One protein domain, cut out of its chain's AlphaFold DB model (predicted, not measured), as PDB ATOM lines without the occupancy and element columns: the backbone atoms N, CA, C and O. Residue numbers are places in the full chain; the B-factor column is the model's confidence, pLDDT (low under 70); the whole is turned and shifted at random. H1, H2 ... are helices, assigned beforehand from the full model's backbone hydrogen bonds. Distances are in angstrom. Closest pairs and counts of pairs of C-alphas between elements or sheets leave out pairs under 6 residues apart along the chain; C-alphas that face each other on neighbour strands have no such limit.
ATOM      1  N   ARG A  62      65.811  73.303 -77.452       51.62
ATOM      2  CA  ARG A  62      66.067  71.860 -77.430       51.62
ATOM      3  C   ARG A  62      65.410  71.184 -76.218       51.62
ATOM      4  O   ARG A  62      65.870  70.139 -75.773       51.62
ATOM      5  N   THR A  63      64.352  71.774 -75.659       55.41
ATOM      6  CA  THR A  63      63.601  71.132 -74.582       55.41
ATOM      7  C   THR A  63      62.820  69.954 -75.155       55.41
ATOM      8  O   THR A  63      62.285  70.002 -76.270       55.41
ATOM      9  N   GLN A  64      62.760  68.870 -74.385       57.09
ATOM     10  CA  GLN A  64      62.052  67.651 -74.770       57.09
ATOM     11  C   GLN A  64      60.573  67.944 -75.082       57.09
ATOM     12  O   GLN A  64      60.034  67.454 -76.071       57.09
ATOM     13  N   THR A  65      59.957  68.852 -74.319       60.91
ATOM     14  CA  THR A  65      58.582  69.327 -74.517       60.91
ATOM     15  C   THR A  65      58.394  70.064 -75.843       60.91
ATOM     16  O   THR A  65      57.446  69.775 -76.565       60.91
ATOM     17  N   ALA A  66      59.301  70.977 -76.214       64.12
ATOM     18  CA  ALA A  66      59.204  71.700 -77.487       64.12
ATOM     19  C   ALA A  66      59.401  70.770 -78.695       64.12
ATOM     20  O   ALA A  66      58.781  70.967 -79.737       64.12
ATOM     21  N   THR A  67      60.236  69.738 -78.545       68.31
ATOM     22  CA  THR A  67      60.454  68.726 -79.589       68.31
ATOM     23  C   THR A  67      59.188  67.900 -79.822       68.31
ATOM     24  O   THR A  67      58.764  67.755 -80.966       68.31
ATOM     25  N   TRP A  68      58.520  67.467 -78.749       71.94
ATOM     26  CA  TRP A  68      57.262  66.719 -78.829       71.94
ATOM     27  C   TRP A  68      56.150  67.488 -79.564       71.94
ATOM     28  O   TRP A  68      55.513  66.949 -80.468       71.94
ATOM     29  N   TYR A  69      55.949  68.772 -79.244       71.56
ATOM     30  CA  TYR A  69      54.949  69.601 -79.936       71.56
ATOM     31  C   TYR A  69      55.251  69.763 -81.434       71.56
ATOM     32  O   TYR A  69      54.333  69.759 -82.252       71.56
ATOM     33  N   ARG A  70      56.533  69.872 -81.809       73.75
ATOM     34  CA  ARG A  70      56.952  70.012 -83.213       73.75
ATOM     35  C   ARG A  70      56.764  68.738 -84.024       73.75
ATOM     36  O   ARG A  70      56.352  68.829 -85.176       73.75
ATOM     37  N   GLU A  71      57.055  67.579 -83.441       82.50
ATOM     38  CA  GLU A  71      56.806  66.281 -84.078       82.50
ATOM     39  C   GLU A  71      55.308  66.076 -84.319       82.50
ATOM     40  O   GLU A  71      54.913  65.630 -85.393       82.50
ATOM     41  N   ARG A  72      54.463  66.489 -83.367       82.25
ATOM     42  CA  ARG A  72      53.006  66.422 -83.513       82.25
ATOM     43  C   ARG A  72      52.476  67.351 -84.609       82.25
ATOM     44  O   ARG A  72      51.685  66.908 -85.431       82.25
ATOM     45  N   ALA A  73      52.941  68.601 -84.658       77.81
ATOM     46  CA  ALA A  73      52.562  69.546 -85.713       77.81
ATOM     47  C   ALA A  73      53.045  69.088 -87.103       77.81
ATOM     48  O   ALA A  73      52.318  69.197 -88.086       77.81
ATOM     49  N   ALA A  74      54.252  68.518 -87.183       80.44
ATOM     50  CA  ALA A  74      54.765  67.926 -88.415       80.44
ATOM     51  C   ALA A  74      53.948  66.699 -88.846       80.44
ATOM     52  O   ALA A  74      53.681  66.540 -90.030       80.44
ATOM     53  N   ALA A  75      53.528  65.845 -87.906       81.38
ATOM     54  CA  ALA A  75      52.664  64.699 -88.189       81.38
ATOM     55  C   ALA A  75      51.289  65.139 -88.710       81.38
ATOM     56  O   ALA A  75      50.769  64.543 -89.648       81.38
ATOM     57  N   GLU A  76      50.719  66.195 -88.130       82.50
ATOM     58  CA  GLU A  76      49.459  66.787 -88.576       82.50
ATOM     59  C   GLU A  76      49.568  67.310 -90.012       82.50
ATOM     60  O   GLU A  76      48.774  66.913 -90.863       82.50
ATOM     61  N   LEU A  77      50.596  68.110 -90.315       77.06
ATOM     62  CA  LEU A  77      50.861  68.582 -91.678       77.06
ATOM     63  C   LEU A  77      51.118  67.427 -92.651       77.06
ATOM     64  O   LEU A  77      50.551  67.420 -93.734       77.06
ATOM     65  N   ALA A  78      51.903  66.423 -92.254       78.75
ATOM     66  CA  ALA A  78      52.253  65.292 -93.110       78.75
ATOM     67  C   ALA A  78      51.055  64.407 -93.445       78.75
ATOM     68  O   ALA A  78      50.943  63.952 -94.578       78.75
ATOM     69  N   LEU A  79      50.153  64.185 -92.487       77.00
ATOM     70  CA  LEU A  79      48.910  63.453 -92.722       77.00
ATOM     71  C   LEU A  79      47.900  64.278 -93.525       77.00
ATOM     72  O   LEU A  79      47.176  63.698 -94.327       77.00
ATOM     73  N   ARG A  80      47.850  65.603 -93.330       73.25
ATOM     74  CA  ARG A  80      47.032  66.500 -94.162       73.25
ATOM     75  C   ARG A  80      47.547  66.575 -95.595       73.25
ATOM     76  O   ARG A  80      46.737  66.633 -96.504       73.25
ATOM     77  N   ALA A  81      48.864  66.514 -95.780       70.81
ATOM     78  CA  ALA A  81      49.535  66.586 -97.074       70.81
ATOM     79  C   ALA A  81      49.341  65.337 -97.959       70.81
ATOM     80  O   ALA A  81      49.741  65.343 -99.123       70.81
ATOM     81  N   LEU A  82      48.766  64.252 -97.428       71.00
ATOM     82  CA  LEU A  82      48.492  63.054 -98.215       71.00
ATOM     83  C   LEU A  82      47.330  63.322 -99.193       71.00
ATOM     84  O   LEU A  82      46.309  63.876 -98.784       71.00
ATOM     85  N   PRO A  83      47.455  62.939-100.478       57.94
ATOM     86  CA  PRO A  83      46.401  63.160-101.463       57.94
ATOM     87  C   PRO A  83      45.101  62.467-101.041       57.94
ATOM     88  O   PRO A  83      45.135  61.336-100.564       57.94
ATOM     89  N   ALA A  84      43.957  63.113-101.292       49.66
ATOM     90  CA  ALA A  84      42.614  62.623-100.942       49.66
ATOM     91  C   ALA A  84      42.218  61.278-101.600       49.66
ATOM     92  O   ALA A  84      41.219  60.678-101.216       49.66
ATOM     93  N   ALA A  85      43.003  60.790-102.569       39.53
ATOM     94  CA  ALA A  85      42.900  59.428-103.105       39.53
ATOM     95  C   ALA A  85      43.485  58.352-102.153       39.53
ATOM     96  O   ALA A  85      43.402  57.159-102.435       39.53
ATOM     97  N   GLY A  86      44.068  58.767-101.021       35.97
ATOM     98  CA  GLY A  86      44.335  57.979 -99.816       35.97
ATOM     99  C   GLY A  86      43.532  58.541 -98.626       35.97
ATOM    100  O   GLY A  86      43.105  59.693 -98.659       35.97
ATOM    101  N   PRO A  87      43.255  57.729 -97.595       42.03
ATOM    102  CA  PRO A  87      41.986  57.783 -96.880       42.03
ATOM    103  C   PRO A  87      41.856  58.973 -95.928       42.03
ATOM    104  O   PRO A  87      42.821  59.444 -95.326       42.03
ATOM    105  N   ALA A  88      40.604  59.417 -95.812       38.97
ATOM    106  CA  ALA A  88      40.162  60.629 -95.150       38.97
ATOM    107  C   ALA A  88      40.750  60.824 -93.746       38.97
ATOM    108  O   ALA A  88      40.703  59.958 -92.873       38.97
ATOM    109  N   HIS A  89      41.258  62.033 -93.541       38.59
ATOM    110  CA  HIS A  89      41.725  62.563 -92.276       38.59
ATOM    111  C   HIS A  89      40.548  62.625 -91.281       38.59
ATOM    112  O   HIS A  89      39.630  63.425 -91.459       38.59
ATOM    113  N   ALA A  90      40.542  61.777 -90.248       39.53
ATOM    114  CA  ALA A  90      39.594  61.905 -89.144       39.53
ATOM    115  C   ALA A  90      40.171  62.858 -88.094       39.53
ATOM    116  O   ALA A  90      41.045  62.483 -87.311       39.53
ATOM    117  N   ASP A  91      39.663  64.090 -88.077       39.31
ATOM    118  CA  ASP A  91      39.750  64.939 -86.894       39.31
ATOM    119  C   ASP A  91      38.984  64.227 -85.769       39.31
ATOM    120  O   ASP A  91      37.834  63.808 -85.945       39.31
ATOM    121  N   GLU A  92      39.631  64.008 -84.626       41.38
ATOM    122  CA  GLU A  92      39.041  63.284 -83.501       41.38
ATOM    123  C   GLU A  92      37.776  63.999 -83.005       41.38
ATOM    124  O   GLU A  92      37.837  64.890 -82.158       41.38
ATOM    125  N   PRO A 111      54.947  60.453-102.175       66.50
ATOM    126  CA  PRO A 111      55.238  61.874-102.070       66.50
ATOM    127  C   PRO A 111      56.751  62.101-101.962       66.50
ATOM    128  O   PRO A 111      57.462  61.333-101.309       66.50
ATOM    129  N   GLU A 112      57.239  63.175-102.584       72.12
ATOM    130  CA  GLU A 112      58.672  63.498-102.641       72.12
ATOM    131  C   GLU A 112      59.224  63.967-101.285       72.12
ATOM    132  O   GLU A 112      60.374  63.693-100.934       72.12
ATOM    133  N   HIS A 113      58.395  64.648-100.489       75.50
ATOM    134  CA  HIS A 113      58.819  65.219 -99.215       75.50
ATOM    135  C   HIS A 113      59.039  64.125 -98.145       75.50
ATOM    136  O   HIS A 113      58.135  63.322 -97.901       75.50
ATOM    137  N   PRO A 114      60.189  64.090 -97.434       79.81
ATOM    138  CA  PRO A 114      60.558  62.976 -96.553       79.81
ATOM    139  C   PRO A 114      59.597  62.759 -95.377       79.81
ATOM    140  O   PRO A 114      59.368  61.614 -94.982       79.81
ATOM    141  N   LEU A 115      59.008  63.830 -94.828       82.38
ATOM    142  CA  LEU A 115      58.015  63.715 -93.752       82.38
ATOM    143  C   LEU A 115      56.684  63.159 -94.270       82.38
ATOM    144  O   LEU A 115      56.100  62.274 -93.645       82.38
ATOM    145  N   THR A 116      56.249  63.606 -95.447       81.12
ATOM    146  CA  THR A 116      55.028  63.122 -96.103       81.12
ATOM    147  C   THR A 116      55.197  61.679 -96.573       81.12
ATOM    148  O   THR A 116      54.277  60.877 -96.450       81.12
ATOM    149  N   LEU A 117      56.395  61.291 -97.019       81.88
ATOM    150  CA  LEU A 117      56.737  59.913 -97.373       81.88
ATOM    151  C   LEU A 117      56.697  58.984 -96.160       81.88
ATOM    152  O   LEU A 117      56.169  57.875 -96.246       81.88
ATOM    153  N   ALA A 118      57.231  59.426 -95.021       85.44
ATOM    154  CA  ALA A 118      57.150  58.672 -93.776       85.44
ATOM    155  C   ALA A 118      55.693  58.519 -93.304       85.44
ATOM    156  O   ALA A 118      55.302  57.422 -92.903       85.44
ATOM    157  N   ALA A 119      54.880  59.574 -93.419       84.38
ATOM    158  CA  ALA A 119      53.447  59.524 -93.129       84.38
ATOM    159  C   ALA A 119      52.686  58.597 -94.090       84.38
ATOM    160  O   ALA A 119      51.848  57.815 -93.643       84.38
ATOM    161  N   TRP A 120      53.012  58.615 -95.384       83.38
ATOM    162  CA  TRP A 120      52.427  57.727 -96.390       83.38
ATOM    163  C   TRP A 120      52.732  56.257 -96.084       83.38
ATOM    164  O   TRP A 120      51.817  55.435 -96.053       83.38
ATOM    165  N   ARG A 121      53.998  55.932 -95.775       83.88
ATOM    166  CA  ARG A 121      54.412  54.574 -95.374       83.88
ATOM    167  C   ARG A 121      53.685  54.125 -94.110       83.88
ATOM    168  O   ARG A 121      53.084  53.060 -94.107       83.88
ATOM    169  N   PHE A 122      53.671  54.968 -93.075       85.38
ATOM    170  CA  PHE A 122      52.952  54.687 -91.831       85.38
ATOM    171  C   PHE A 122      51.459  54.439 -92.066       85.38
ATOM    172  O   PHE A 122      50.899  53.504 -91.500       85.38
ATOM    173  N   THR A 123      50.827  55.261 -92.905       81.88
ATOM    174  CA  THR A 123      49.411  55.133 -93.258       81.88
ATOM    175  C   THR A 123      49.192  53.793 -93.949       81.88
ATOM    176  O   THR A 123      48.472  52.954 -93.420       81.88
ATOM    177  N   ARG A 124      49.890  53.522 -95.054       81.19
ATOM    178  CA  ARG A 124      49.792  52.254 -95.793       81.19
ATOM    179  C   ARG A 124      49.965  51.027 -94.888       81.19
ATOM    180  O   ARG A 124      49.152  50.106 -94.940       81.19
ATOM    181  N   ASP A 125      50.990  51.031 -94.041       80.38
ATOM    182  CA  ASP A 125      51.316  49.897 -93.179       80.38
ATOM    183  C   ASP A 125      50.274  49.737 -92.047       80.38
ATOM    184  O   ASP A 125      49.828  48.624 -91.765       80.38
ATOM    185  N   SER A 126      49.797  50.839 -91.454       78.31
ATOM    186  CA  SER A 126      48.728  50.819 -90.439       78.31
ATOM    187  C   SER A 126      47.414  50.287 -91.001       78.31
ATOM    188  O   SER A 126      46.759  49.469 -90.356       78.31
ATOM    189  N   TRP A 127      47.069  50.688 -92.225       72.19
ATOM    190  CA  TRP A 127      45.894  50.204 -92.944       72.19
ATOM    191  C   TRP A 127      45.970  48.707 -93.231       72.19
ATOM    192  O   TRP A 127      45.025  47.984 -92.925       72.19
ATOM    193  N   SER A 128      47.113  48.223 -93.728       71.00
ATOM    194  CA  SER A 128      47.328  46.788 -93.971       71.00
ATOM    195  C   SER A 128      47.179  45.931 -92.707       71.00
ATOM    196  O   SER A 128      46.817  44.762 -92.784       71.00
ATOM    197  N   ALA A 129      47.412  46.532 -91.536       74.31
ATOM    198  CA  ALA A 129      47.305  45.893 -90.232       74.31
ATOM    199  C   ALA A 129      45.978  46.182 -89.497       74.31
ATOM    200  O   ALA A 129      45.843  45.788 -88.338       74.31
ATOM    201  N   GLY A 130      45.027  46.900 -90.112       74.06
ATOM    202  CA  GLY A 130      43.749  47.271 -89.488       74.06
ATOM    203  C   GLY A 130      43.874  48.216 -88.284       74.06
ATOM    204  O   GLY A 130      43.018  48.215 -87.401       74.06
ATOM    205  N   ARG A 131      44.957  48.999 -88.199       73.75
ATOM    206  CA  ARG A 131      45.233  49.928 -87.092       73.75
ATOM    207  C   ARG A 131      44.761  51.346 -87.429       73.75
ATOM    208  O   ARG A 131      44.888  51.770 -88.577       73.75
ATOM    209  N   PRO A 132      44.276  52.120 -86.440       73.44
ATOM    210  CA  PRO A 132      43.859  53.495 -86.673       73.44
ATOM    211  C   PRO A 132      45.058  54.389 -87.011       73.44
ATOM    212  O   PRO A 132      46.091  54.358 -86.338       73.44
ATOM    213  N   VAL A 133      44.887  55.238 -88.022       77.88
ATOM    214  CA  VAL A 133      45.854  56.278 -88.385       77.88
ATOM    215  C   VAL A 133      45.514  57.537 -87.595       77.88
ATOM    216  O   VAL A 133      44.485  58.160 -87.829       77.88
ATOM    217  N   THR A 134      46.370  57.905 -86.640       78.56
ATOM    218  CA  THR A 134      46.206  59.126 -85.835       78.56
ATOM    219  C   THR A 134      47.484  59.955 -85.835       78.56
ATOM    220  O   THR A 134      48.587  59.416 -85.949       78.56
ATOM    221  N   VAL A 135      47.347  61.272 -85.638       79.44
ATOM    222  CA  VAL A 135      48.488  62.199 -85.503       79.44
ATOM    223  C   VAL A 135      49.420  61.750 -84.379       79.44
ATOM    224  O   VAL A 135      50.637  61.766 -84.537       79.44
ATOM    225  N   LYS A 136      48.853  61.304 -83.251       83.94
ATOM    226  CA  LYS A 136      49.630  60.810 -82.110       83.94
ATOM    227  C   LYS A 136      50.424  59.555 -82.478       83.94
ATOM    228  O   LYS A 136      51.618  59.505 -82.210       83.94
ATOM    229  N   ALA A 137      49.785  58.576 -83.119       81.44
ATOM    230  CA  ALA A 137      50.447  57.331 -83.498       81.44
ATOM    231  C   ALA A 137      51.569  57.555 -84.522       81.44
ATOM    232  O   ALA A 137      52.631  56.947 -84.397       81.44
ATOM    233  N   LEU A 138      51.375  58.465 -85.483       83.31
ATOM    234  CA  LEU A 138      52.429  58.849 -86.420       83.31
ATOM    235  C   LEU A 138      53.570  59.593 -85.716       83.31
ATOM    236  O   LEU A 138      54.732  59.258 -85.926       83.31
ATOM    237  N   ALA A 139      53.254  60.577 -84.869       84.94
ATOM    238  CA  ALA A 139      54.260  61.346 -84.138       84.94
ATOM    239  C   ALA A 139      55.117  60.452 -83.231       84.94
ATOM    240  O   ALA A 139      56.313  60.691 -83.098       84.94
ATOM    241  N   ASP A 140      54.535  59.395 -82.654       87.06
ATOM    242  CA  ASP A 140      55.247  58.418 -81.827       87.06
ATOM    243  C   ASP A 140      56.012  57.353 -82.634       87.06
ATOM    244  O   ASP A 140      56.848  56.643 -82.068       87.06
ATOM    245  N   HIS A 141      55.799  57.267 -83.951       89.50
ATOM    246  CA  HIS A 141      56.399  56.245 -84.803       89.50
ATOM    247  C   HIS A 141      57.914  56.468 -85.004       89.50
ATOM    248  O   HIS A 141      58.332  57.552 -85.425       89.50
ATOM    249  N   PRO A 142      58.772  55.446 -84.797       90.44
ATOM    250  CA  PRO A 142      60.229  55.612 -84.816       90.44
ATOM    251  C   PRO A 142      60.765  56.094 -86.170       90.44
ATOM    252  O   PRO A 142      61.633  56.964 -86.211       90.44
ATOM    253  N   ALA A 143      60.215  55.599 -87.285       89.00
ATOM    254  CA  ALA A 143      60.639  56.043 -88.615       89.00
ATOM    255  C   ALA A 143      60.243  57.502 -88.900       89.00
ATOM    256  O   ALA A 143      60.967  58.214 -89.592       89.00
ATOM    257  N   PHE A 144      59.119  57.963 -88.338       88.19
ATOM    258  CA  PHE A 144      58.688  59.351 -88.479       88.19
ATOM    259  C   PHE A 144      59.550  60.278 -87.615       88.19
ATOM    260  O   PHE A 144      60.024  61.299 -88.103       88.19
ATOM    261  N   LYS A 145      59.873  59.877 -86.377       89.06
ATOM    262  CA  LYS A 145      60.835  60.595 -85.521       89.06
ATOM    263  C   LYS A 145      62.216  60.712 -86.163       89.06
ATOM    264  O   LYS A 145      62.811  61.786 -86.132       89.06
ATOM    265  N   ALA A 146      62.706  59.643 -86.790       87.38
ATOM    266  CA  ALA A 146      63.967  59.674 -87.530       87.38
ATOM    267  C   ALA A 146      63.914  60.658 -88.712       87.38
ATOM    268  O   ALA A 146      64.841  61.448 -88.894       87.38
ATOM    269  N   ALA A 147      62.810  60.672 -89.468       86.69
ATOM    270  CA  ALA A 147      62.606  61.627 -90.555       86.69
ATOM    271  C   ALA A 147      62.541  63.079 -90.042       86.69
ATOM    272  O   ALA A 147      63.199  63.952 -90.605       86.69
ATOM    273  N   CYS A 148      61.837  63.334 -88.934       83.75
ATOM    274  CA  CYS A 148      61.814  64.632 -88.252       83.75
ATOM    275  C   CYS A 148      63.212  65.069 -87.797       83.75
ATOM    276  O   CYS A 148      63.597  66.220 -87.996       83.75
ATOM    277  N   ALA A 149      64.005  64.166 -87.215       82.19
ATOM    278  CA  ALA A 149      65.365  64.475 -86.787       82.19
ATOM    279  C   ALA A 149      66.267  64.851 -87.974       82.19
ATOM    280  O   ALA A 149      66.910  65.900 -87.928       82.19
ATOM    281  N   ALA A 150      66.247  64.057 -89.048       82.00
ATOM    282  CA  ALA A 150      67.030  64.311 -90.256       82.00
ATOM    283  C   ALA A 150      66.605  65.609 -90.965       82.00
ATOM    284  O   ALA A 150      67.445  66.395 -91.398       82.00
ATOM    285  N   HIS A 151      65.299  65.871 -91.047       78.75
ATOM    286  CA  HIS A 151      64.764  67.098 -91.635       78.75
ATOM    287  C   HIS A 151      65.175  68.334 -90.814       78.75
ATOM    288  O   HIS A 151      65.615  69.338 -91.365       78.75
ATOM    289  N   ARG A 152      65.177  68.230 -89.478       74.56
ATOM    290  CA  ARG A 152      65.685  69.286 -88.584       74.56
ATOM    291  C   ARG A 152      67.176  69.550 -88.766       74.56
ATOM    292  O   ARG A 152      67.603  70.699 -88.684       74.56
ATOM    293  N   GLU A 153      67.975  68.509 -88.967       74.44
ATOM    294  CA  GLU A 153      69.421  68.642 -89.169       74.44
ATOM    295  C   GLU A 153      69.769  69.385 -90.460       74.44
ATOM    296  O   GLU A 153      70.707  70.180 -90.447       74.44
ATOM    297  N   ARG A 154      68.973  69.228 -91.526       71.75
ATOM    298  CA  ARG A 154      69.138  70.017 -92.759       71.75
ATOM    299  C   ARG A 154      69.030  71.514 -92.480       71.75
ATOM    300  O   ARG A 154      69.922  72.273 -92.838       71.75
ATOM    301  N   LEU A 155      68.013  71.929 -91.725       66.88
ATOM    302  CA  LEU A 155      67.828  73.336 -91.367       66.88
ATOM    303  C   LEU A 155      68.879  73.853 -90.361       66.88
ATOM    304  O   LEU A 155      69.188  75.048 -90.330       66.88
ATOM    305  N   ALA A 156      69.478  72.968 -89.556       63.25
ATOM    306  CA  ALA A 156      70.512  73.341 -88.590       63.25
ATOM    307  C   ALA A 156      71.774  73.927 -89.251       63.25
ATOM    308  O   ALA A 156      72.430  74.760 -88.627       63.25
ATOM    309  N   GLY A 157      72.083  73.541 -90.495       61.06
ATOM    310  CA  GLY A 157      73.208  74.093 -91.263       61.06
ATOM    311  C   GLY A 157      73.021  75.556 -91.680       61.06
ATOM    312  O   GLY A 157      73.996  76.299 -91.785       61.06
ATOM    313  N   HIS A 158      71.772  75.994 -91.856       59.72
ATOM    314  CA  HIS A 158      71.437  77.364 -92.262       59.72
ATOM    315  C   HIS A 158      71.189  78.292 -91.073       59.72
ATOM    316  O   HIS A 158      71.289  79.516 -91.191       59.72
ATOM    317  N   LEU A 159      70.875  77.726 -89.908       58.12
ATOM    318  CA  LEU A 159      70.735  78.489 -88.681       58.12
ATOM    319  C   LEU A 159      72.109  78.851 -88.107       58.12
ATOM    320  O   LEU A 159      73.058  78.075 -88.202       58.12
TER     321      LEU A 159
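This is residues 62 to 92 and 111 to 159 of the 272 residues of an uncharacterized protein of Streptomyces sp. IB2014 016-6 (UniProt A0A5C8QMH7). The longest helix, H1, crosses a staggered pair of helices, H2 and H4, which run opposite ways and overlap over part of their lengths; the short helix H3 packs on H1. Residues 152 to 159, of which 152 to 156 belong to H4, stick out from this body. The printed part has 80 residues, with four named helices in the order H1, H2, H3, H4 and no named strand; its class is all helix. It is compact, with a radius of gyration of the C-alphas of 12.7 A, and spans 39 by 26 by 20 A.

H1, residues 64 to 80, is 24.6 A long and begins at C-alpha 64 (62.052, 67.651, -74.770). H2, residues 114 to 128, is 21.1 A long. H3 holds residues 135 to 140. H4, residues 142 to 156, is 20.8 A long and ends at C-alpha 156 (70.512, 73.341, -88.590).

H1 is the hub, and the helix packing is mostly crossed, with one of four touching pairs at a shallow tilt. H1 touches H3 at a steep tilt of 51 degrees, opposite ways; their closest C-alphas, Arg 72 and Ala 139, are 5.3 A apart. With residues 74 to 79 alone H1 touches H2, about perpendicular at 71 degrees, only just past steep; the closest C-alphas, Ala 78 and Thr 116, are 4.6 A apart. H1 and H4 only just touch, with 3 pairs of C-alphas within 8 A, the closest being Glu 71 and Cys 148 at 6.7 A. H2, with residues 114 to 119 alone, touches H4 at a shallow tilt of 6 degrees, opposite ways; the closest C-alphas, Ala 118 and Phe 144, are 5.6 A apart. Every O i to N i+4 pair is within hydrogen-bond range in H1, H2 and H3, and 10 of 11 in H4.

The C-alphas farthest apart, Gly 130 and Leu 159, are 41.3 A apart. Residues 93 to 110 are not printed; C-alphas 92 and 111 are 24.7 A apart across the cut. The link H2 to H3 is short and H3 to H4 tight. Residues 81 to 92 hold no named element. The mean pLDDT of the printed part is 72.3, with residues 62 to 67, 83 to 92, 111 and 155 to 159 under 70.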